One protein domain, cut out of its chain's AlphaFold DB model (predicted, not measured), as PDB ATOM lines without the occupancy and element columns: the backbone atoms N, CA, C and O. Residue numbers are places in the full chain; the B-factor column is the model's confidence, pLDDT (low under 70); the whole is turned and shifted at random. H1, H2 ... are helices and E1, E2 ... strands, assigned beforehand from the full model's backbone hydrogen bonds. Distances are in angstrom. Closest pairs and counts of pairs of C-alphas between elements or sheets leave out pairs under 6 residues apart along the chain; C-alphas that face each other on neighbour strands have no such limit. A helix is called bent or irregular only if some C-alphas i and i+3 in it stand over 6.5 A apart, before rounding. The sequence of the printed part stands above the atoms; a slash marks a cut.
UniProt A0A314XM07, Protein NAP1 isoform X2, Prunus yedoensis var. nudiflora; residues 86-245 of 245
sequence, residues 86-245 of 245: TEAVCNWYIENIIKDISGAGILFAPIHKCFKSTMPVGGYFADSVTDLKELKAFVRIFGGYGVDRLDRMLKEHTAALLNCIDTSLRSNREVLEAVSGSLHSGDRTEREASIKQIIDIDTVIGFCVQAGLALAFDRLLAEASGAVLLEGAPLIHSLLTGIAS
ATOM      1  N   THR A  86     162.865 101.880  61.747       88.62
ATOM      2  CA  THR A  86     163.656 101.502  60.563       88.62
ATOM      3  C   THR A  86     163.066 102.080  59.291       88.62
ATOM      4  O   THR A  86     163.795 102.597  58.450       88.62
ATOM      5  N   GLU A  87     161.743 102.024  59.157       88.50
ATOM      6  CA  GLU A  87     161.024 102.618  58.038       88.50
ATOM      7  C   GLU A  87     161.290 104.118  57.919       88.50
ATOM      8  O   GLU A  87     161.671 104.572  56.842       88.50
ATOM      9  N   ALA A  88     161.167 104.869  59.016       89.38
ATOM     10  CA  ALA A  88     161.420 106.306  59.011       89.38
ATOM     11  C   ALA A  88     162.856 106.637  58.570       89.38
ATOM     12  O   ALA A  88     163.046 107.510  57.726       89.38
ATOM     13  N   VAL A  89     163.856 105.913  59.087       91.50
ATOM     14  CA  VAL A  89     165.265 106.140  58.723       91.50
ATOM     15  C   VAL A  89     165.549 105.754  57.270       91.50
ATOM     16  O   VAL A  89     166.211 106.502  56.554       91.50
ATOM     17  N   CYS A  90     165.041 104.611  56.804       93.25
ATOM     18  CA  CYS A  90     165.269 104.166  55.427       93.25
ATOM     19  C   CYS A  90     164.598 105.101  54.414       93.25
ATOM     20  O   CYS A  90     165.221 105.474  53.420       93.25
ATOM     21  N   ASN A  91     163.355 105.516  54.681       92.94
ATOM     22  CA  ASN A  91     162.647 106.486  53.847       92.94
ATOM     23  C   ASN A  91     163.425 107.796  53.769       92.94
ATOM     24  O   ASN A  91     163.621 108.317  52.675       92.94
ATOM     25  N   TRP A  92     163.948 108.261  54.905       93.50
ATOM     26  CA  TRP A  92     164.756 109.468  54.950       93.50
ATOM     27  C   TRP A  92     165.972 109.398  54.021       93.50
ATOM     28  O   TRP A  92     166.163 110.304  53.212       93.50
ATOM     29  N   TYR A  93     166.756 108.315  54.079       95.12
ATOM     30  CA  TYR A  93     167.920 108.139  53.203       95.12
ATOM     31  C   TYR A  93     167.530 108.127  51.720       95.12
ATOM     32  O   TYR A  93     168.174 108.792  50.907       95.12
ATOM     33  N   ILE A  94     166.459 107.418  51.361       95.62
ATOM     34  CA  ILE A  94     165.986 107.352  49.974       95.62
ATOM     35  C   ILE A  94     165.527 108.726  49.478       95.62
ATOM     36  O   ILE A  94     165.877 109.133  48.374       95.62
ATOM     37  N   GLU A  95     164.754 109.452  50.273       93.88
ATOM     38  CA  GLU A  95     164.193 110.750  49.894       93.88
ATOM     39  C   GLU A  95     165.248 111.853  49.819       93.88
ATOM     40  O   GLU A  95     165.264 112.644  48.877       93.88
ATOM     41  N   ASN A  96     166.157 111.887  50.784       93.38
ATOM     42  CA  ASN A  96     167.038 113.028  50.968       93.38
ATOM     43  C   ASN A  96     168.438 112.827  50.378       93.38
ATOM     44  O   ASN A  96     169.038 113.789  49.911       93.38
ATOM     45  N   ILE A  97     168.958 111.595  50.362       95.06
ATOM     46  CA  ILE A  97     170.289 111.306  49.806       95.06
ATOM     47  C   ILE A  97     170.191 110.812  48.365       95.06
ATOM     48  O   ILE A  97     170.976 111.234  47.523       95.06
ATOM     49  N   ILE A  98     169.244 109.920  48.063       96.00
ATOM     50  CA  ILE A  98     169.165 109.306  46.729       96.00
ATOM     51  C   ILE A  98     168.329 110.150  45.770       96.00
ATOM     52  O   ILE A  98     168.779 110.466  44.670       96.00
ATOM     53  N   LYS A  99     167.118 110.530  46.186       94.44
ATOM     54  CA  LYS A  99     166.212 111.340  45.363       94.44
ATOM     55  C   LYS A  99     166.557 112.828  45.378       94.44
ATOM     56  O   LYS A  99     166.091 113.534  44.490       94.44
ATOM     57  N   ASP A 100     167.347 113.281  46.351       93.62
ATOM     58  CA  ASP A 100     167.703 114.691  46.554       93.62
ATOM     59  C   ASP A 100     166.473 115.620  46.490       93.62
ATOM     60  O   ASP A 100     166.450 116.609  45.759       93.62
ATOM     61  N   ILE A 101     165.399 115.275  47.220       88.81
ATOM     62  CA  ILE A 101     164.122 116.020  47.168       88.81
ATOM     63  C   ILE A 101     164.301 117.495  47.560       88.81
ATOM     64  O   ILE A 101     163.570 118.360  47.079       88.81
ATOM     65  N   SER A 102     165.275 117.795  48.418       86.69
ATOM     66  CA  SER A 102     165.607 119.157  48.837       86.69
ATOM     67  C   SER A 102     166.480 119.922  47.834       86.69
ATOM     68  O   SER A 102     166.674 121.124  48.015       86.69
ATOM     69  N   GLY A 103     166.992 119.267  46.784       90.88
ATOM     70  CA  GLY A 103     167.900 119.876  45.811       90.88
ATOM     71  C   GLY A 103     169.221 120.326  46.440       90.88
ATOM     72  O   GLY A 103     169.771 121.366  46.074       90.88
ATOM     73  N   ALA A 104     169.716 119.572  47.419       92.69
ATOM     74  CA  ALA A 104     170.921 119.860  48.179       92.69
ATOM     75  C   ALA A 104     172.224 119.557  47.420       92.69
ATOM     76  O   ALA A 104     173.309 119.774  47.971       92.69
ATOM     77  N   GLY A 105     172.139 119.064  46.180       94.38
ATOM     78  CA  GLY A 105     173.288 118.849  45.307       94.38
ATOM     79  C   GLY A 105     174.133 117.673  45.777       94.38
ATOM     80  O   GLY A 105     175.335 117.827  46.014       94.38
ATOM     81  N   ILE A 106     173.491 116.519  45.968       96.12
ATOM     82  CA  ILE A 106     174.148 115.321  46.497       96.12
ATOM     83  C   ILE A 106     175.143 114.746  45.488       96.12
ATOM     84  O   ILE A 106     174.829 114.495  44.326       96.12
ATOM     85  N   LEU A 107     176.359 114.483  45.962       95.12
ATOM     86  CA  LEU A 107     177.454 113.924  45.179       95.12
ATOM     87  C   LEU A 107     178.146 112.825  45.981       95.12
ATOM     88  O   LEU A 107     178.481 113.008  47.151       95.12
ATOM     89  N   PHE A 108     178.431 111.692  45.348       96.38
ATOM     90  CA  PHE A 108     179.269 110.669  45.964       96.38
ATOM     91  C   PHE A 108     180.751 111.044  45.838       96.38
ATOM     92  O   PHE A 108     181.222 111.367  44.747       96.38
ATOM     93  N   ALA A 109     181.501 110.978  46.941       94.94
ATOM     94  CA  ALA A 109     182.936 111.241  46.981       94.94
ATOM     95  C   ALA A 109     183.715 109.933  47.247       94.94
ATOM     96  O   ALA A 109     183.953 109.588  48.410       94.94
ATOM     97  N   PRO A 110     184.182 109.210  46.203       91.56
ATOM     98  CA  PRO A 110     184.745 107.864  46.351       91.56
ATOM     99  C   PRO A 110     185.962 107.793  47.278       91.56
ATOM    100  O   PRO A 110     186.103 106.847  48.045       91.56
ATOM    101  N   ILE A 111     186.822 108.817  47.237       91.62
ATOM    102  CA  ILE A 111     188.042 108.901  48.057       91.62
ATOM    103  C   ILE A 111     187.699 108.971  49.551       91.62
ATOM    104  O   ILE A 111     188.401 108.396  50.377       91.62
ATOM    105  N   HIS A 112     186.611 109.661  49.896       91.06
ATOM    106  CA  HIS A 112     186.176 109.842  51.280       91.06
ATOM    107  C   HIS A 112     185.169 108.783  51.739       91.06
ATOM    108  O   HIS A 112     184.851 108.743  52.924       91.06
ATOM    109  N   LYS A 113     184.680 107.935  50.821       92.50
ATOM    110  CA  LYS A 113     183.652 106.919  51.087       92.50
ATOM    111  C   LYS A 113     182.413 107.497  51.782       92.50
ATOM    112  O   LYS A 113     181.909 106.929  52.746       92.50
ATOM    113  N   CYS A 114     181.947 108.644  51.302       94.12
ATOM    114  CA  CYS A 114     180.755 109.311  51.813       94.12
ATOM    115  C   CYS A 114     180.060 110.103  50.702       94.12
ATOM    116  O   CYS A 114     180.639 110.346  49.635       94.12
ATOM    117  N   PHE A 115     178.828 110.523  50.965       96.31
ATOM    118  CA  PHE A 115     178.135 111.506  50.143       96.31
ATOM    119  C   PHE A 115     178.412 112.901  50.688       96.31
ATOM    120  O   PHE A 115     178.518 113.093  51.892       96.31
ATOM    121  N   LYS A 116     178.539 113.880  49.802       95.94
ATOM    122  CA  LYS A 116     178.658 115.298  50.136       95.94
ATOM    123  C   LYS A 116     177.476 116.041  49.533       95.94
ATOM    124  O   LYS A 116     176.933 115.613  48.519       95.94
ATOM    125  N   SER A 117     177.102 117.146  50.153       95.94
ATOM    126  CA  SER A 117     176.044 118.029  49.671       95.94
ATOM    127  C   SER A 117     176.549 119.466  49.644       95.94
ATOM    128  O   SER A 117     177.439 119.834  50.415       95.94
ATOM    129  N   THR A 118     176.015 120.276  48.733       95.38
ATOM    130  CA  THR A 118     176.311 121.715  48.678       95.38
ATOM    131  C   THR A 118     175.484 122.487  49.700       95.38
ATOM    132  O   THR A 118     175.948 123.504  50.216       95.38
ATOM    133  N   MET A 119     174.300 121.970  50.040       93.88
ATOM    134  CA  MET A 119     173.395 122.522  51.049       93.88
ATOM    135  C   MET A 119     173.102 121.498  52.157       93.88
ATOM    136  O   MET A 119     173.318 120.296  51.964       93.88
ATOM    137  N   PRO A 120     172.608 121.938  53.328       91.12
ATOM    138  CA  PRO A 120     172.116 121.029  54.354       91.12
ATOM    139  C   PRO A 120     170.942 120.185  53.849       91.12
ATOM    140  O   PRO A 120     170.006 120.680  53.222       91.12
ATOM    141  N   VAL A 121     171.005 118.903  54.169       89.00
ATOM    142  CA  VAL A 121     169.976 117.899  53.964       89.00
ATOM    143  C   VAL A 121     169.257 117.741  55.304       89.00
ATOM    144  O   VAL A 121     169.685 116.979  56.172       89.00
ATOM    145  N   GLY A 122     168.262 118.600  55.526       84.62
ATOM    146  CA  GLY A 122     167.694 118.825  56.854       84.62
ATOM    147  C   GLY A 122     168.643 119.616  57.750       84.62
ATOM    148  O   GLY A 122     169.112 120.692  57.381       84.62
ATOM    149  N   GLY A 123     168.937 119.088  58.937       85.62
ATOM    150  CA  GLY A 123     169.827 119.722  59.915       85.62
ATOM    151  C   GLY A 123     171.327 119.515  59.675       85.62
ATOM    152  O   GLY A 123     172.136 120.124  60.379       85.62
ATOM    153  N   TYR A 124     171.723 118.664  58.722       89.56
ATOM    154  CA  TYR A 124     173.114 118.239  58.536       89.56
ATOM    155  C   TYR A 124     173.524 118.235  57.061       89.56
ATOM    156  O   TYR A 124     172.686 118.124  56.178       89.56
ATOM    157  N   PHE A 125     174.823 118.314  56.774       93.62
ATOM    158  CA  PHE A 125     175.332 117.985  55.438       93.62
ATOM    159  C   PHE A 125     175.318 116.466  55.225       93.62
ATOM    160  O   PHE A 125     175.383 115.699  56.190       93.62
ATOM    161  N   ALA A 126     175.255 116.021  53.967       94.75
ATOM    162  CA  ALA A 126     175.142 114.598  53.641       94.75
ATOM    163  C   ALA A 126     176.285 113.746  54.221       94.75
ATOM    164  O   ALA A 126     176.073 112.597  54.609       94.75
ATOM    165  N   ASP A 127     177.491 114.299  54.346       94.50
ATOM    166  CA  ASP A 127     178.662 113.585  54.869       94.50
ATOM    167  C   ASP A 127     178.509 113.239  56.352       94.50
ATOM    168  O   ASP A 127     178.935 112.177  56.797       94.50
ATOM    169  N   SER A 128     177.804 114.088  57.095       93.12
ATOM    170  CA  SER A 128     177.555 113.947  58.529       93.12
ATOM    171  C   SER A 128     176.573 112.825  58.886       93.12
ATOM    172  O   SER A 128     176.354 112.577  60.072       93.12
ATOM    173  N   VAL A 129     175.960 112.185  57.884       93.12
ATOM    174  CA  VAL A 129     174.973 111.099  58.040       93.12
ATOM    175  C   VAL A 129     175.231 109.900  57.118       93.12
ATOM    176  O   VAL A 129     174.584 108.866  57.283       93.12
ATOM    177  N   THR A 130     176.160 110.013  56.160       95.12
ATOM    178  CA  THR A 130     176.478 108.955  55.179       95.12
ATOM    179  C   THR A 130     177.933 108.498  55.192       95.12
ATOM    180  O   THR A 130     178.299 107.633  54.392       95.12
ATOM    181  N   ASP A 131     178.787 109.061  56.051       94.38
ATOM    182  CA  ASP A 131     180.132 108.520  56.202       94.38
ATOM    183  C   ASP A 131     180.096 107.065  56.707       94.38
ATOM    184  O   ASP A 131     179.100 106.558  57.240       94.38
ATOM    185  N   LEU A 132     181.217 106.365  56.546       94.62
ATOM    186  CA  LEU A 132     181.302 104.962  56.941       94.62
ATOM    187  C   LEU A 132     181.016 104.756  58.440       94.62
ATOM    188  O   LEU A 132     180.519 103.702  58.833       94.62
ATOM    189  N   LYS A 133     181.321 105.736  59.296       95.50
ATOM    190  CA  LYS A 133     181.081 105.643  60.740       95.50
ATOM    191  C   LYS A 133     179.583 105.690  61.047       95.50
ATOM    192  O   LYS A 133     179.114 104.881  61.849       95.50
ATOM    193  N   GLU A 134     178.852 106.600  60.420       96.25
ATOM    194  CA  GLU A 134     177.407 106.751  60.561       96.25
ATOM    195  C   GLU A 134     176.674 105.537  59.983       96.25
ATOM    196  O   GLU A 134     175.795 104.984  60.642       96.25
ATOM    197  N   LEU A 135     177.104 105.016  58.828       96.56
ATOM    198  CA  LEU A 135     176.527 103.787  58.274       96.56
ATOM    199  C   LEU A 135     176.795 102.566  59.168       96.56
ATOM    200  O   LEU A 135     175.895 101.761  59.394       96.56
ATOM    201  N   LYS A 136     177.987 102.441  59.770       96.75
ATOM    202  CA  LYS A 136     178.244 101.396  60.780       96.75
ATOM    203  C   LYS A 136     177.324 101.540  61.996       96.75
ATOM    204  O   LYS A 136     176.851 100.535  62.524       96.75
ATOM    205  N   ALA A 137     177.069 102.766  62.452       96.06
ATOM    206  CA  ALA A 137     176.141 103.011  63.552       96.06
ATOM    207  C   ALA A 137     174.703 102.618  63.174       96.06
ATOM    208  O   ALA A 137     174.047 101.927  63.952       96.06
ATOM    209  N   PHE A 138     174.251 102.946  61.959       95.38
ATOM    210  CA  PHE A 138     172.971 102.480  61.415       95.38
ATOM    211  C   PHE A 138     172.864 100.946  61.460       95.38
ATOM    212  O   PHE A 138     171.911 100.415  62.034       95.38
ATOM    213  N   VAL A 139     173.876 100.233  60.953       95.31
ATOM    214  CA  VAL A 139     173.907  98.760  60.963       95.31
ATOM    215  C   VAL A 139     173.855  98.208  62.391       95.31
ATOM    216  O   VAL A 139     173.165  97.229  62.645       95.31
ATOM    217  N   ARG A 140     174.547  98.818  63.359       93.38
ATOM    218  CA  ARG A 140     174.515  98.345  64.756       93.38
ATOM    219  C   ARG A 140     173.167  98.569  65.439       93.38
ATOM    220  O   ARG A 140     172.822  97.802  66.335       93.38
ATOM    221  N   ILE A 141     172.430  99.609  65.050       91.44
ATOM    222  CA  ILE A 141     171.113  99.923  65.615       91.44
ATOM    223  C   ILE A 141     170.041  98.990  65.044       91.44
ATOM    224  O   ILE A 141     169.251  98.440  65.807       91.44
ATOM    225  N   PHE A 142     170.020  98.808  63.721       91.00
ATOM    226  CA  PHE A 142     168.931  98.111  63.025       91.00
ATOM    227  C   PHE A 142     169.284  96.687  62.562       91.00
ATOM    228  O   PHE A 142     168.406  95.923  62.158       91.00
ATOM    229  N   GLY A 143     170.555  96.297  62.649       90.00
ATOM    230  CA  GLY A 143     171.040  94.972  62.271       90.00
ATOM    231  C   GLY A 143     170.842  94.649  60.788       90.00
ATOM    232  O   GLY A 143     170.601  95.529  59.961       90.00
ATOM    233  N   GLY A 144     170.913  93.355  60.462       88.44
ATOM    234  CA  GLY A 144     170.682  92.859  59.099       88.44
ATOM    235  C   GLY A 144     169.293  93.211  58.560       88.44
ATOM    236  O   GLY A 144     169.169  93.558  57.400       88.44
ATOM    237  N   TYR A 145     168.266  93.250  59.413       87.62
ATOM    238  CA  TYR A 145     166.902  93.599  58.999       87.62
ATOM    239  C   TYR A 145     166.778  95.019  58.437       87.62
ATOM    240  O   TYR A 145     166.106  95.229  57.423       87.62
ATOM    241  N   GLY A 146     167.428  95.995  59.076       90.12
ATOM    242  CA  GLY A 146     167.468  97.364  58.564       90.12
ATOM    243  C   GLY A 146     168.275  97.483  57.279       90.12
ATOM    244  O   GLY A 146     167.859  98.190  56.362       90.12
ATOM    245  N   VAL A 147     169.389  96.751  57.195       93.19
ATOM    246  CA  VAL A 147     170.223  96.678  55.988       93.19
ATOM    247  C   VAL A 147     169.433  96.095  54.820       93.19
ATOM    248  O   VAL A 147     169.343  96.749  53.789       93.19
ATOM    249  N   ASP A 148     168.787  94.943  55.000       91.75
ATOM    250  CA  ASP A 148     167.985  94.268  53.973       91.75
ATOM    251  C   ASP A 148     166.825  95.147  53.491       91.75
ATOM    252  O   ASP A 148     166.476  95.158  52.309       91.75
ATOM    253  N   ARG A 149     166.200  95.905  54.403       91.12
ATOM    254  CA  ARG A 149     165.152  96.859  54.025       91.12
ATOM    255  C   ARG A 149     165.711  97.977  53.152       91.12
ATOM    256  O   ARG A 149     165.113  98.266  52.116       91.12
ATOM    257  N   LEU A 150     166.800  98.615  53.573       94.50
ATOM    258  CA  LEU A 150     167.386  99.732  52.837       94.50
ATOM    259  C   LEU A 150     167.935  99.280  51.475       94.50
ATOM    260  O   LEU A 150     167.644  99.921  50.470       94.50
ATOM    261  N   ASP A 151     168.627  98.141  51.433       94.94
ATOM    262  CA  ASP A 151     169.089  97.469  50.211       94.94
ATOM    263  C   ASP A 151     167.931  97.204  49.235       94.94
ATOM    264  O   ASP A 151     167.971  97.605  48.070       94.94
ATOM    265  N   ARG A 152     166.833  96.612  49.718       94.31
ATOM    266  CA  ARG A 152     165.634  96.390  48.900       94.31
ATOM    267  C   ARG A 152     165.059  97.696  48.353       94.31
ATOM    268  O   ARG A 152     164.748  97.757  47.167       94.31
ATOM    269  N   MET A 153     164.950  98.741  49.174       95.62
ATOM    270  CA  MET A 153     164.455 100.048  48.722       95.62
ATOM    271  C   MET A 153     165.372 100.687  47.668       95.62
ATOM    272  O   MET A 153     164.877 101.265  46.698       95.62
ATOM    273  N   LEU A 154     166.694 100.556  47.813       96.62
ATOM    274  CA  LEU A 154     167.673 101.016  46.823       96.62
ATOM    275  C   LEU A 154     167.522 100.261  45.498       96.62
ATOM    276  O   LEU A 154     167.514 100.882  44.435       96.62
ATOM    277  N   LYS A 155     167.346  98.936  45.551       95.75
ATOM    278  CA  LYS A 155     167.135  98.084  44.369       95.75
ATOM    279  C   LYS A 155     165.818  98.383  43.662       95.75
ATOM    280  O   LYS A 155     165.817  98.550  42.445       95.75
ATOM    281  N   GLU A 156     164.718  98.503  44.404       96.62
ATOM    282  CA  GLU A 156     163.404  98.887  43.871       96.62
ATOM    283  C   GLU A 156     163.470 100.261  43.188       96.62
ATOM    284  O   GLU A 156     162.986 100.429  42.065       96.62
ATOM    285  N   HIS A 157     164.131 101.234  43.823       96.31
ATOM    286  CA  HIS A 157     164.306 102.562  43.246       96.31
ATOM    287  C   HIS A 157     165.200 102.545  41.999       96.31
ATOM    288  O   HIS A 157     164.850 103.148  40.986       96.31
ATOM    289  N   THR A 158     166.309 101.802  42.029       97.25
ATOM    290  CA  THR A 158     167.202 101.637  40.871       97.25
ATOM    291  C   THR A 158     166.467 100.990  39.698       97.25
ATOM    292  O   THR A 158     166.576 101.466  38.572       97.25
ATOM    293  N   ALA A 159     165.660  99.955  39.944       97.69
ATOM    294  CA  ALA A 159     164.845  99.319  38.910       97.69
ATOM    295  C   ALA A 159     163.835 100.298  38.289       97.69
ATOM    296  O   ALA A 159     163.672 100.325  37.069       97.69
ATOM    297  N   ALA A 160     163.197 101.143  39.105       97.69
ATOM    298  CA  ALA A 160     162.308 102.190  38.609       97.69
ATOM    299  C   ALA A 160     163.051 103.200  37.715       97.69
ATOM    300  O   ALA A 160     162.574 103.510  36.624       97.69
ATOM    301  N   LEU A 161     164.243 103.650  38.126       96.69
ATOM    302  CA  LEU A 161     165.076 104.555  37.329       96.69
ATOM    303  C   LEU A 161     165.508 103.924  36.001       96.69
ATOM    304  O   LEU A 161     165.442 104.581  34.965       96.69
ATOM    305  N   LEU A 162     165.885 102.642  35.999       97.19
ATOM    306  CA  LEU A 162     166.231 101.915  34.774       97.19
ATOM    307  C   LEU A 162     165.045 101.821  33.806       97.19
ATOM    308  O   LEU A 162     165.236 101.997  32.605       97.19
ATOM    309  N   ASN A 163     163.823 101.617  34.308       97.62
ATOM    310  CA  ASN A 163     162.616 101.636  33.473       97.62
ATOM    311  C   ASN A 163     162.348 103.027  32.877       97.62
ATOM    312  O   ASN A 163     161.956 103.137  31.712       97.62
ATOM    313  N   CYS A 164     162.577 104.094  33.649       96.19
ATOM    314  CA  CYS A 164     162.473 105.464  33.148       96.19
ATOM    315  C   CYS A 164     163.510 105.739  32.050       96.19
ATOM    316  O   CYS A 164     163.152 106.263  30.997       96.19
ATOM    317  N   ILE A 165     164.763 105.312  32.251       95.69
ATOM    318  CA  ILE A 165     165.830 105.422  31.247       95.69
ATOM    319  C   ILE A 165     165.464 104.639  29.978       95.69
ATOM    320  O   ILE A 165     165.533 105.203  28.889       95.69
ATOM    321  N   ASP A 166     165.031 103.378  30.092       96.19
ATOM    322  CA  ASP A 166     164.615 102.561  28.939       96.19
ATOM    323  C   ASP A 166     163.471 103.229  28.164       96.19
ATOM    324  O   ASP A 166     163.517 103.321  26.938       96.19
ATOM    325  N   THR A 167     162.482 103.781  28.873       95.81
ATOM    326  CA  THR A 167     161.371 104.517  28.254       95.81
ATOM    327  C   THR A 167     161.875 105.735  27.475       95.81
ATOM    328  O   THR A 167     161.523 105.904  26.306       95.81
ATOM    329  N   SER A 168     162.748 106.553  28.071       94.06
ATOM    330  CA  SER A 168     163.329 107.724  27.402       94.06
ATOM    331  C   SER A 168     164.202 107.351  26.199       94.06
ATOM    332  O   SER A 168     164.164 108.040  25.177       94.06
ATOM    333  N   LEU A 169     164.960 106.252  26.278       93.12
ATOM    334  CA  LEU A 169     165.763 105.749  25.160       93.12
ATOM    335  C   LEU A 169     164.881 105.264  24.004       93.12
ATOM    336  O   LEU A 169     165.184 105.552  22.847       93.12
ATOM    337  N   ARG A 170     163.767 104.579  24.297       94.25
ATOM    338  CA  ARG A 170     162.798 104.146  23.275       94.25
ATOM    339  C   ARG A 170     162.155 105.328  22.566       94.25
ATOM    340  O   ARG A 170     162.064 105.302  21.342       94.25
ATOM    341  N   SER A 171     161.765 106.362  23.308       93.38
ATOM    342  CA  SER A 171     161.185 107.578  22.723       93.38
ATOM    343  C   SER A 171     162.163 108.334  21.821       93.38
ATOM    344  O   SER A 171     161.736 108.974  20.868       93.38
ATOM    345  N   ASN A 172     163.470 108.234  22.082       93.00
ATOM    346  CA  ASN A 172     164.518 108.878  21.284       93.00
ATOM    347  C   ASN A 172     165.181 107.937  20.258       93.00
ATOM    348  O   ASN A 172     166.181 108.310  19.645       93.00
ATOM    349  N   ARG A 173     164.663 106.718  20.055       93.00
ATOM    350  CA  ARG A 173     165.340 105.659  19.288       93.00
ATOM    351  C   ARG A 173     165.757 106.087  17.881       93.00
ATOM    352  O   ARG A 173     166.916 105.919  17.526       93.00
ATOM    353  N   GLU A 174     164.828 106.629  17.097       91.56
ATOM    354  CA  GLU A 174     165.086 107.012  15.699       91.56
ATOM    355  C   GLU A 174     166.169 108.097  15.608       91.56
ATOM    356  O   GLU A 174     167.077 108.018  14.781       91.56
ATOM    357  N   VAL A 175     166.124 109.073  16.521       90.88
ATOM    358  CA  VAL A 175     167.118 110.149  16.611       90.88
ATOM    359  C   VAL A 175     168.487 109.587  17.000       90.88
ATOM    360  O   VAL A 175     169.493 109.948  16.396       90.88
ATOM    361  N   LEU A 176     168.545 108.665  17.967       90.19
ATOM    362  CA  LEU A 176     169.791 108.015  18.386       90.19
ATOM    363  C   LEU A 176     170.395 107.139  17.274       90.19
ATOM    364  O   LEU A 176     171.615 107.134  17.098       90.19
ATOM    365  N   GLU A 177     169.567 106.438  16.495       89.81
ATOM    366  CA  GLU A 177     169.999 105.673  15.319       89.81
ATOM    367  C   GLU A 177     170.561 106.605  14.226       89.81
ATOM    368  O   GLU A 177     171.632 106.327  13.679       89.81
ATOM    369  N   ALA A 178     169.921 107.755  13.977       86.88
ATOM    370  CA  ALA A 178     170.425 108.777  13.054       86.88
ATOM    371  C   ALA A 178     171.757 109.396  13.525       86.88
ATOM    372  O   ALA A 178     172.701 109.540  12.740       86.88
ATOM    373  N   VAL A 179     171.883 109.692  14.825       86.81
ATOM    374  CA  VAL A 179     173.151 110.141  15.425       86.81
ATOM    375  C   VAL A 179     174.235 109.078  15.228       86.81
ATOM    376  O   VAL A 179     175.327 109.414  14.783       86.81
ATOM    377  N   SER A 180     173.944 107.800  15.483       86.25
ATOM    378  CA  SER A 180     174.899 106.699  15.288       86.25
ATOM    379  C   SER A 180     175.342 106.543  13.824       86.25
ATOM    380  O   SER A 180     176.534 106.381  13.540       86.25
ATOM    381  N   GLY A 181     174.405 106.663  12.878       83.00
ATOM    382  CA  GLY A 181     174.691 106.629  11.440       83.00
ATOM    383  C   GLY A 181     175.609 107.770  10.989       83.00
ATOM    384  O   GLY A 181     176.577 107.533  10.263       83.00
ATOM    385  N   SER A 182     175.376 108.990  11.487       80.75
ATOM    386  CA  SER A 182     176.190 110.175  11.153       80.75
ATOM    387  C   SER A 182     177.599 110.172  11.767       80.75
ATOM    388  O   SER A 182     178.489 110.863  11.269       80.75
ATOM    389  N   LEU A 183     177.873 109.354  12.795       75.88
ATOM    390  CA  LEU A 183     179.235 109.205  13.339       75.88
ATOM    391  C   LEU A 183     180.234 108.676  12.298       75.88
ATOM    392  O   LEU A 183     181.429 108.953  12.404       75.88
ATOM    393  N   HIS A 184     179.750 107.939  11.297       71.94
ATOM    394  CA  HIS A 184     180.575 107.292  10.280       71.94
ATOM    395  C   HIS A 184     180.750 108.141   9.009       71.94
ATOM    396  O   HIS A 184     181.650 107.855   8.220       71.94
ATOM    397  N   SER A 185     179.930 109.181   8.801       66.88
ATOM    398  CA  SER A 185     179.932 109.993   7.571       66.88
ATOM    399  C   SER A 185     180.860 111.215   7.625       66.88
ATOM    400  O   SER A 185     181.135 111.816   6.590       66.88
ATOM    401  N   GLY A 186     181.375 111.590   8.803       63.78
ATOM    402  CA  GLY A 186     182.244 112.764   8.974       63.78
ATOM    403  C   GLY A 186     181.526 114.117   8.843       63.78
ATOM    404  O   GLY A 186     182.162 115.159   9.028       63.78
ATOM    405  N   ASP A 187     180.216 114.117   8.584       74.19
ATOM    406  CA  ASP A 187     179.397 115.323   8.480       74.19
ATOM    407  C   ASP A 187     179.031 115.844   9.879       74.19
ATOM    408  O   ASP A 187     178.100 115.391  10.552       74.19
ATOM    409  N   ARG A 188     179.824 116.810  10.352       74.12
ATOM    410  CA  ARG A 188     179.630 117.444  11.666       74.12
ATOM    411  C   ARG A 188     178.305 118.202  11.754       74.12
ATOM    412  O   ARG A 188     177.741 118.286  12.842       74.12
ATOM    413  N   THR A 189     177.819 118.734  10.639       76.19
ATOM    414  CA  THR A 189     176.604 119.551  10.569       76.19
ATOM    415  C   THR A 189     175.340 118.711  10.720       76.19
ATOM    416  O   THR A 189     174.466 119.076  11.509       76.19
ATOM    417  N   GLU A 190     175.262 117.558  10.051       74.19
ATOM    418  CA  GLU A 190     174.146 116.615  10.229       74.19
ATOM    419  C   GLU A 190     174.112 116.047  11.652       74.19
ATOM    420  O   GLU A 190     173.061 116.020  12.294       74.19
ATOM    421  N   ARG A 191     175.280 115.694  12.201       77.19
ATOM    422  CA  ARG A 191     175.396 115.202  13.578       77.19
ATOM    423  C   ARG A 191     174.893 116.213  14.611       77.19
ATOM    424  O   ARG A 191     174.162 115.846  15.532       77.19
ATOM    425  N   GLU A 192     175.300 117.476  14.498       80.62
ATOM    426  CA  GLU A 192     174.858 118.534  15.415       80.62
ATOM    427  C   GLU A 192     173.348 118.791  15.314       80.62
ATOM    428  O   GLU A 192     172.713 119.089  16.329       80.62
ATOM    429  N   ALA A 193     172.759 118.641  14.124       81.88
ATOM    430  CA  ALA A 193     171.315 118.742  13.934       81.88
ATOM    431  C   ALA A 193     170.564 117.580  14.605       81.88
ATOM    432  O   ALA A 193     169.596 117.829  15.324       81.88
ATOM    433  N   SER A 194     171.032 116.337  14.445       78.75
ATOM    434  CA  SER A 194     170.411 115.162  15.072       78.75
ATOM    435  C   SER A 194     170.522 115.176  16.600       78.75
ATOM    436  O   SER A 194     169.559 114.849  17.283       78.75
ATOM    437  N   ILE A 195     171.648 115.623  17.173       83.69
ATOM    438  CA  ILE A 195     171.794 115.736  18.640       83.69
ATOM    439  C   ILE A 195     170.776 116.724  19.227       83.69
ATOM    440  O   ILE A 195     170.214 116.467  20.289       83.69
ATOM    441  N   LYS A 196     170.495 117.832  18.529       86.31
ATOM    442  CA  LYS A 196     169.500 118.828  18.965       86.31
ATOM    443  C   LYS A 196     168.056 118.320  18.930       86.31
ATOM    444  O   LYS A 196     167.189 118.974  19.499       86.31
ATOM    445  N   GLN A 197     167.792 117.199  18.260       87.25
ATOM    446  CA  GLN A 197     166.468 116.575  18.208       87.25
ATOM    447  C   GLN A 197     166.216 115.615  19.378       87.25
ATOM    448  O   GLN A 197     165.087 115.160  19.535       87.25
ATOM    449  N   ILE A 198     167.234 115.302  20.193       88.94
ATOM    450  CA  ILE A 198     167.061 114.472  21.390       88.94
ATOM    451  C   ILE A 198     166.239 115.256  22.414       88.94
ATOM    452  O   ILE A 198     166.586 116.381  22.780       88.94
ATOM    453  N   ILE A 199     165.161 114.643  22.890       89.81
ATOM    454  CA  ILE A 199     164.219 115.236  23.838       89.81
ATOM    455  C   ILE A 199     164.558 114.749  25.252       89.81
ATOM    456  O   ILE A 199     164.953 113.596  25.443       89.81
ATOM    457  N   ASP A 200     164.388 115.630  26.241       89.44
ATOM    458  CA  ASP A 200     164.513 115.340  27.677       89.44
ATOM    459  C   ASP A 200     165.872 114.762  28.114       89.44
ATOM    460  O   ASP A 200     165.958 113.972  29.056       89.44
ATOM    461  N   ILE A 201     166.962 115.178  27.460       90.19
ATOM    462  CA  ILE A 201     168.313 114.699  27.787       90.19
ATOM    463  C   ILE A 201     168.706 114.986  29.245       90.19
ATOM    464  O   ILE A 201     169.293 114.124  29.897       90.19
ATOM    465  N   ASP A 202     168.324 116.148  29.782       91.38
ATOM    466  CA  ASP A 202     168.605 116.532  31.170       91.38
ATOM    467  C   ASP A 202     167.903 115.604  32.168       91.38
ATOM    468  O   ASP A 202     168.485 115.206  33.177       91.38
ATOM    469  N   THR A 203     166.677 115.183  31.852       92.62
ATOM    470  CA  THR A 203     165.911 114.227  32.658       92.62
ATOM    471  C   THR A 203     166.591 112.858  32.674       92.62
ATOM    472  O   THR A 203     166.746 112.255  33.737       92.62
ATOM    473  N   VAL A 204     167.064 112.382  31.515       94.25
ATOM    474  CA  VAL A 204     167.810 111.114  31.417       94.25
ATOM    475  C   VAL A 204     169.118 111.180  32.204       94.25
ATOM    476  O   VAL A 204     169.449 110.235  32.921       94.25
ATOM    477  N   ILE A 205     169.844 112.300  32.123       93.88
ATOM    478  CA  ILE A 205     171.048 112.534  32.930       93.88
ATOM    479  C   ILE A 205     170.699 112.474  34.422       93.88
ATOM    480  O   ILE A 205     171.390 111.784  35.172       93.88
ATOM    481  N   GLY A 206     169.607 113.117  34.842       94.00
ATOM    482  CA  GLY A 206     169.108 113.065  36.217       94.00
ATOM    483  C   GLY A 206     168.862 111.635  36.706       94.00
ATOM    484  O   GLY A 206     169.363 111.258  37.768       94.00
ATOM    485  N   PHE A 207     168.183 110.802  35.909       95.75
ATOM    486  CA  PHE A 207     167.955 109.393  36.256       95.75
ATOM    487  C   PHE A 207     169.255 108.595  36.372       95.75
ATOM    488  O   PHE A 207     169.423 107.823  37.317       95.75
ATOM    489  N   CYS A 208     170.195 108.797  35.446       96.06
ATOM    490  CA  CYS A 208     171.505 108.146  35.485       96.06
ATOM    491  C   CYS A 208     172.306 108.544  36.733       96.06
ATOM    492  O   CYS A 208     172.927 107.686  37.363       96.06
ATOM    493  N   VAL A 209     172.276 109.826  37.114       94.88
ATOM    494  CA  VAL A 209     172.936 110.322  38.329       94.88
ATOM    495  C   VAL A 209     172.316 109.684  39.569       94.88
ATOM    496  O   VAL A 209     173.047 109.098  40.366       94.88
ATOM    497  N   GLN A 210     170.987 109.714  39.709       95.81
ATOM    498  CA  GLN A 210     170.295 109.111  40.854       95.81
ATOM    499  C   GLN A 210     170.547 107.597  40.957       95.81
ATOM    500  O   GLN A 210     170.800 107.090  42.050       95.81
ATOM    501  N   ALA A 211     170.568 106.876  39.830       97.00
ATOM    502  CA  ALA A 211     170.886 105.448  39.808       97.00
ATOM    503  C   ALA A 211     172.336 105.194  40.252       97.00
ATOM    504  O   ALA A 211     172.603 104.281  41.035       97.00
ATOM    505  N   GLY A 212     173.273 106.040  39.814       96.25
ATOM    506  CA  GLY A 212     174.662 106.006  40.267       96.25
ATOM    507  C   GLY A 212     174.807 106.254  41.773       96.25
ATOM    508  O   GLY A 212     175.564 105.543  42.435       96.25
ATOM    509  N   LEU A 213     174.056 107.212  42.330       96.25
ATOM    510  CA  LEU A 213     174.021 107.471  43.773       96.25
ATOM    511  C   LEU A 213     173.470 106.261  44.542       96.25
ATOM    512  O   LEU A 213     174.069 105.866  45.542       96.25
ATOM    513  N   ALA A 214     172.392 105.634  44.060       97.06
ATOM    514  CA  ALA A 214     171.812 104.441  44.680       97.06
ATOM    515  C   ALA A 214     172.810 103.271  44.731       97.06
ATOM    516  O   ALA A 214     173.014 102.679  45.790       97.06
ATOM    517  N   LEU A 215     173.498 102.991  43.618       96.62
ATOM    518  CA  LEU A 215     174.525 101.944  43.543       96.62
ATOM    519  C   LEU A 215     175.738 102.244  44.437       96.62
ATOM    520  O   LEU A 215     176.295 101.346  45.071       96.62
ATOM    521  N   ALA A 216     176.162 103.509  44.503       96.56
ATOM    522  CA  ALA A 216     177.243 103.923  45.393       96.56
ATOM    523  C   ALA A 216     176.858 103.755  46.869       96.56
ATOM    524  O   ALA A 216     177.684 103.318  47.674       96.56
ATOM    525  N   PHE A 217     175.605 104.066  47.215       97.31
ATOM    526  CA  PHE A 217     175.092 103.919  48.571       97.31
ATOM    527  C   PHE A 217     175.035 102.446  48.966       97.31
ATOM    528  O   PHE A 217     175.524 102.089  50.036       97.31
ATOM    529  N   ASP A 218     174.512 101.593  48.085       95.88
ATOM    530  CA  ASP A 218     174.433 100.149  48.309       95.88
ATOM    531  C   ASP A 218     175.816  99.547  48.607       95.88
ATOM    532  O   ASP A 218     176.024  98.839  49.596       95.88
ATOM    533  N   ARG A 219     176.832  99.957  47.837       95.62
ATOM    534  CA  ARG A 219     178.222  99.551  48.079       95.62
ATOM    535  C   ARG A 219     178.753 100.005  49.442       95.62
ATOM    536  O   ARG A 219     179.436  99.226  50.109       95.62
ATOM    537  N   LEU A 220     178.491 101.248  49.852       96.50
ATOM    538  CA  LEU A 220     178.907 101.731  51.175       96.50
ATOM    539  C   LEU A 220     178.183 100.991  52.303       96.50
ATOM    540  O   LEU A 220     178.803 100.673  53.319       96.50
ATOM    541  N   LEU A 221     176.893 100.705  52.126       96.50
ATOM    542  CA  LEU A 221     176.089  99.969  53.092       96.50
ATOM    543  C   LEU A 221     176.615  98.538  53.266       96.50
ATOM    544  O   LEU A 221     176.759  98.075  54.401       96.50
ATOM    545  N   ALA A 222     176.980  97.868  52.170       94.69
ATOM    546  CA  ALA A 222     177.616  96.554  52.204       94.69
ATOM    547  C   ALA A 222     178.976  96.590  52.929       94.69
ATOM    548  O   ALA A 222     179.252  95.730  53.769       94.69
ATOM    549  N   GLU A 223     179.804  97.611  52.671       95.44
ATOM    550  CA  GLU A 223     181.088  97.794  53.364       95.44
ATOM    551  C   GLU A 223     180.896  98.013  54.875       95.44
ATOM    552  O   GLU A 223     181.561  97.368  55.693       95.44
ATOM    553  N   ALA A 224     179.964  98.888  55.261       96.56
ATOM    554  CA  ALA A 224     179.628  99.138  56.659       96.56
ATOM    555  C   ALA A 224     179.120  97.865  57.353       96.56
ATOM    556  O   ALA A 224     179.554  97.550  58.465       96.56
ATOM    557  N   SER A 225     178.255  97.111  56.674       94.62
ATOM    558  CA  SER A 225     177.678  95.860  57.171       94.62
ATOM    559  C   SER A 225     178.735  94.787  57.394       94.62
ATOM    560  O   SER A 225     178.792  94.201  58.476       94.62
ATOM    561  N   GLY A 226     179.625  94.581  56.419       93.50
ATOM    562  CA  GLY A 226     180.738  93.640  56.540       93.50
ATOM    563  C   GLY A 226     181.665  93.989  57.705       93.50
ATOM    564  O   GLY A 226     182.019  93.121  58.503       93.50
ATOM    565  N   ALA A 227     181.987  95.274  57.873       94.88
ATOM    566  CA  ALA A 227     182.828  95.729  58.975       94.88
ATOM    567  C   ALA A 227     182.175  95.523  60.355       94.88
ATOM    568  O   ALA A 227     182.847  95.084  61.286       94.88
ATOM    569  N   VAL A 228     180.874  95.796  60.497       95.19
ATOM    570  CA  VAL A 228     180.152  95.537  61.755       95.19
ATOM    571  C   VAL A 228     180.033  94.040  62.029       95.19
ATOM    572  O   VAL A 228     180.181  93.623  63.177       95.19
ATOM    573  N   LEU A 229     179.808  93.218  61.001       92.06
ATOM    574  CA  LEU A 229     179.726  91.768  61.152       92.06
ATOM    575  C   LEU A 229     181.066  91.163  61.590       92.06
ATOM    576  O   LEU A 229     181.087  90.291  62.456       92.06
ATOM    577  N   LEU A 230     182.178  91.655  61.042       92.19
ATOM    578  CA  LEU A 230     183.522  91.255  61.455       92.19
ATOM    579  C   LEU A 230     183.790  91.583  62.934       92.19
ATOM    580  O   LEU A 230     184.364  90.765  63.648       92.19
ATOM    581  N   GLU A 231     183.356  92.759  63.395       92.12
ATOM    582  CA  GLU A 231     183.512  93.198  64.790       92.12
ATOM    583  C   GLU A 231     182.582  92.429  65.755       92.12
ATOM    584  O   GLU A 231     183.001  92.053  66.849       92.12
ATOM    585  N   GLY A 232     181.320  92.206  65.372       88.12
ATOM    586  CA  GLY A 232     180.277  91.667  66.256       88.12
ATOM    587  C   GLY A 232     180.089  90.147  66.213       88.12
ATOM    588  O   GLY A 232     179.637  89.564  67.197       88.12
ATOM    589  N   ALA A 233     180.420  89.494  65.097       89.75
ATOM    590  CA  ALA A 233     180.254  88.053  64.901       89.75
ATOM    591  C   ALA A 233     181.343  87.471  63.970       89.75
ATOM    592  O   ALA A 233     181.037  86.962  62.884       89.75
ATOM    593  N   PRO A 234     182.623  87.484  64.391       89.62
ATOM    594  CA  PRO A 234     183.760  87.138  63.533       89.62
ATOM    595  C   PRO A 234     183.704  85.708  62.981       89.62
ATOM    596  O   PRO A 234     184.122  85.468  61.851       89.62
ATOM    597  N   LEU A 235     183.147  84.755  63.738       90.62
ATOM    598  CA  LEU A 235     182.986  83.368  63.282       90.62
ATOM    599  C   LEU A 235     181.970  83.251  62.139       90.62
ATOM    600  O   LEU A 235     182.214  82.531  61.175       90.62
ATOM    601  N   ILE A 236     180.859  83.993  62.216       87.81
ATOM    602  CA  ILE A 236     179.847  84.032  61.150       87.81
ATOM    603  C   ILE A 236     180.440  84.708  59.912       87.81
ATOM    604  O   ILE A 236     180.311  84.186  58.808       87.81
ATOM    605  N   HIS A 237     181.151  85.824  60.095       88.38
ATOM    606  CA  HIS A 237     181.857  86.497  59.006       88.38
ATOM    607  C   HIS A 237     182.863  85.563  58.311       88.38
ATOM    608  O   HIS A 237     182.889  85.472  57.083       88.38
ATOM    609  N   SER A 238     183.679  84.839  59.085       88.25
ATOM    610  CA  SER A 238     184.651  83.879  58.553       88.25
ATOM    611  C   SER A 238     183.980  82.743  57.781       88.25
ATOM    612  O   SER A 238     184.505  82.311  56.760       88.25
ATOM    613  N   LEU A 239     182.826  82.265  58.251       90.38
ATOM    614  CA  LEU A 239     182.066  81.223  57.568       90.38
ATOM    615  C   LEU A 239     181.507  81.724  56.231       90.38
ATOM    616  O   LEU A 239     181.667  81.055  55.219       90.38
ATOM    617  N   LEU A 240     180.911  82.917  56.201       86.88
ATOM    618  CA  LEU A 240     180.360  83.495  54.971       86.88
ATOM    619  C   LEU A 240     181.449  83.795  53.935       86.88
ATOM    620  O   LEU A 240     181.281  83.495  52.756       86.88
ATOM    621  N   THR A 241     182.581  84.344  54.377       85.31
ATOM    622  CA  THR A 241     183.716  84.627  53.485       85.31
ATOM    623  C   THR A 241     184.386  83.360  52.964       85.31
ATOM    624  O   THR A 241     184.794  83.344  51.809       85.31
ATOM    625  N   GLY A 242     184.434  82.287  53.762       78.69
ATOM    626  CA  GLY A 242     184.942  80.982  53.327       78.69
ATOM    627  C   GLY A 242     184.003  80.197  52.402       78.69
ATOM    628  O   GLY A 242     184.446  79.245  51.774       78.69
ATOM    629  N   ILE A 243     182.720  80.567  52.312       75.44
ATOM    630  CA  ILE A 243     181.759  79.988  51.353       75.44
ATOM    631  C   ILE A 243     181.763  80.765  50.026       75.44
ATOM    632  O   ILE A 243     181.442  80.208  48.980       75.44
ATOM    633  N   ALA A 244     182.108  82.056  50.062       60.22
ATOM    634  CA  ALA A 244     182.177  82.923  48.885       60.22
ATOM    635  C   ALA A 244     183.493  82.796  48.083       60.22
ATOM    636  O   ALA A 244     183.634  83.464  47.057       60.22
ATOM    637  N   SER A 245     184.442  81.976  48.554       45.09
ATOM    638  CA  SER A 245     185.708  81.624  47.888       45.09
ATOM    639  C   SER A 245     185.611  80.298  47.147       45.09
ATOM    640  O   SER A 245     186.107  80.231  46.002       45.09
TER     641      SER A 245
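This is residues 86 to 245 of the 245 residues of the protein "Protein NAP1 isoform X2" of Prunus yedoensis var. nudiflora (UniProt A0A314XM07). Two long helices, H3b and H6, run side by side in opposite directions; beyond one end of the pair is a small head, the helical hairpin of H4 and H5, and at the other end of H6 the last helix, H7, turns off at an angle. H1 packs on H3b, H3a crosses H6 in its later half, and a small two-stranded hairpin, E1 and E2, sits beside H6. The printed part has 160 residues, with seven named helices and two named strands in the order H1, E1, E2, H2, H3, H4, H5, H6, H7; the sheet, E1 - E2, is antiparallel, and the class is mostly helix. The whole is loose, with a radius of gyration of the C-alphas of 20.2 A and spans of 62 by 43 by 28 A.

The sheet has E1, residues 107 to 109, and E2, residues 114 to 116. H1, residues 86 to 98, begins at C-alpha 86 (163.656, 101.502, 60.563) and is 16.8 A long. H2 is residues 127 to 130. H3, residues 132 to 171, was assigned as one helix by its hydrogen bonds but is bent, with C-alphas 141 and 144 9.6 A apart; its arms are H3a, residues 132 to 141, and H3b, residues 144 to 171, 40.4 A long. H4 is residues 173 to 182 and H5 residues 188 to 195. H6, residues 201 to 232, is 46.4 A long, and H7, residues 234 to 243, ends at C-alpha 243 (181.759, 79.988, 51.353).

E1 and E2 form an antiparallel hairpin, with N 107 and O 116 2.9 A apart and N 116 and O 107 2.8 A apart, within hydrogen-bond range. The closest C-alphas of E1 and H6 are those of Phe 108 and Leu 213, 6.5 A apart. H6 is the hub, and H1, H3b and H6 form a bundle, a group of helices set together. H6 touches H3b at a shallow tilt of 19 degrees, opposite ways, closest at C-alphas Thr 158 and Ala 211, 5.4 A. With residues 220 to 228 alone H6 touches H3a at a steep tilt of 64 degrees, closest at C-alphas Lys 136 and Ala 224, 4.9 A. H1 touches H3b, closest at C-alphas Cys 90 and Leu 150, 5.6 A. H2 is close to but not clearly touching H3a, with C-alphas Ser 128 and Glu 134 7.5 A apart. H4 and H5, a helical hairpin, touch at a shallow tilt of 12 degrees, closest at C-alphas Ser 182 and Arg 191, 5.6 A. H7 touches H6 at a steep tilt of 59 degrees, closest at C-alphas Leu 230 and His 237, 5.6 A. Every O i to N i+4 pair is within hydrogen-bond range in H1, H3a, H3b, H4, H5, H6 and H7; H2 is too short for such a pair.

The two C-alphas farthest apart, of Thr 189 and Leu 235, are 64.3 A apart. The printed part has no cut and no long link. Residues 184 to 189, of which 188 to 189 belong to H5, stand free. The mean pLDDT of the printed part is 90.8, with residues 185 to 186 and 244 to 245 under 70.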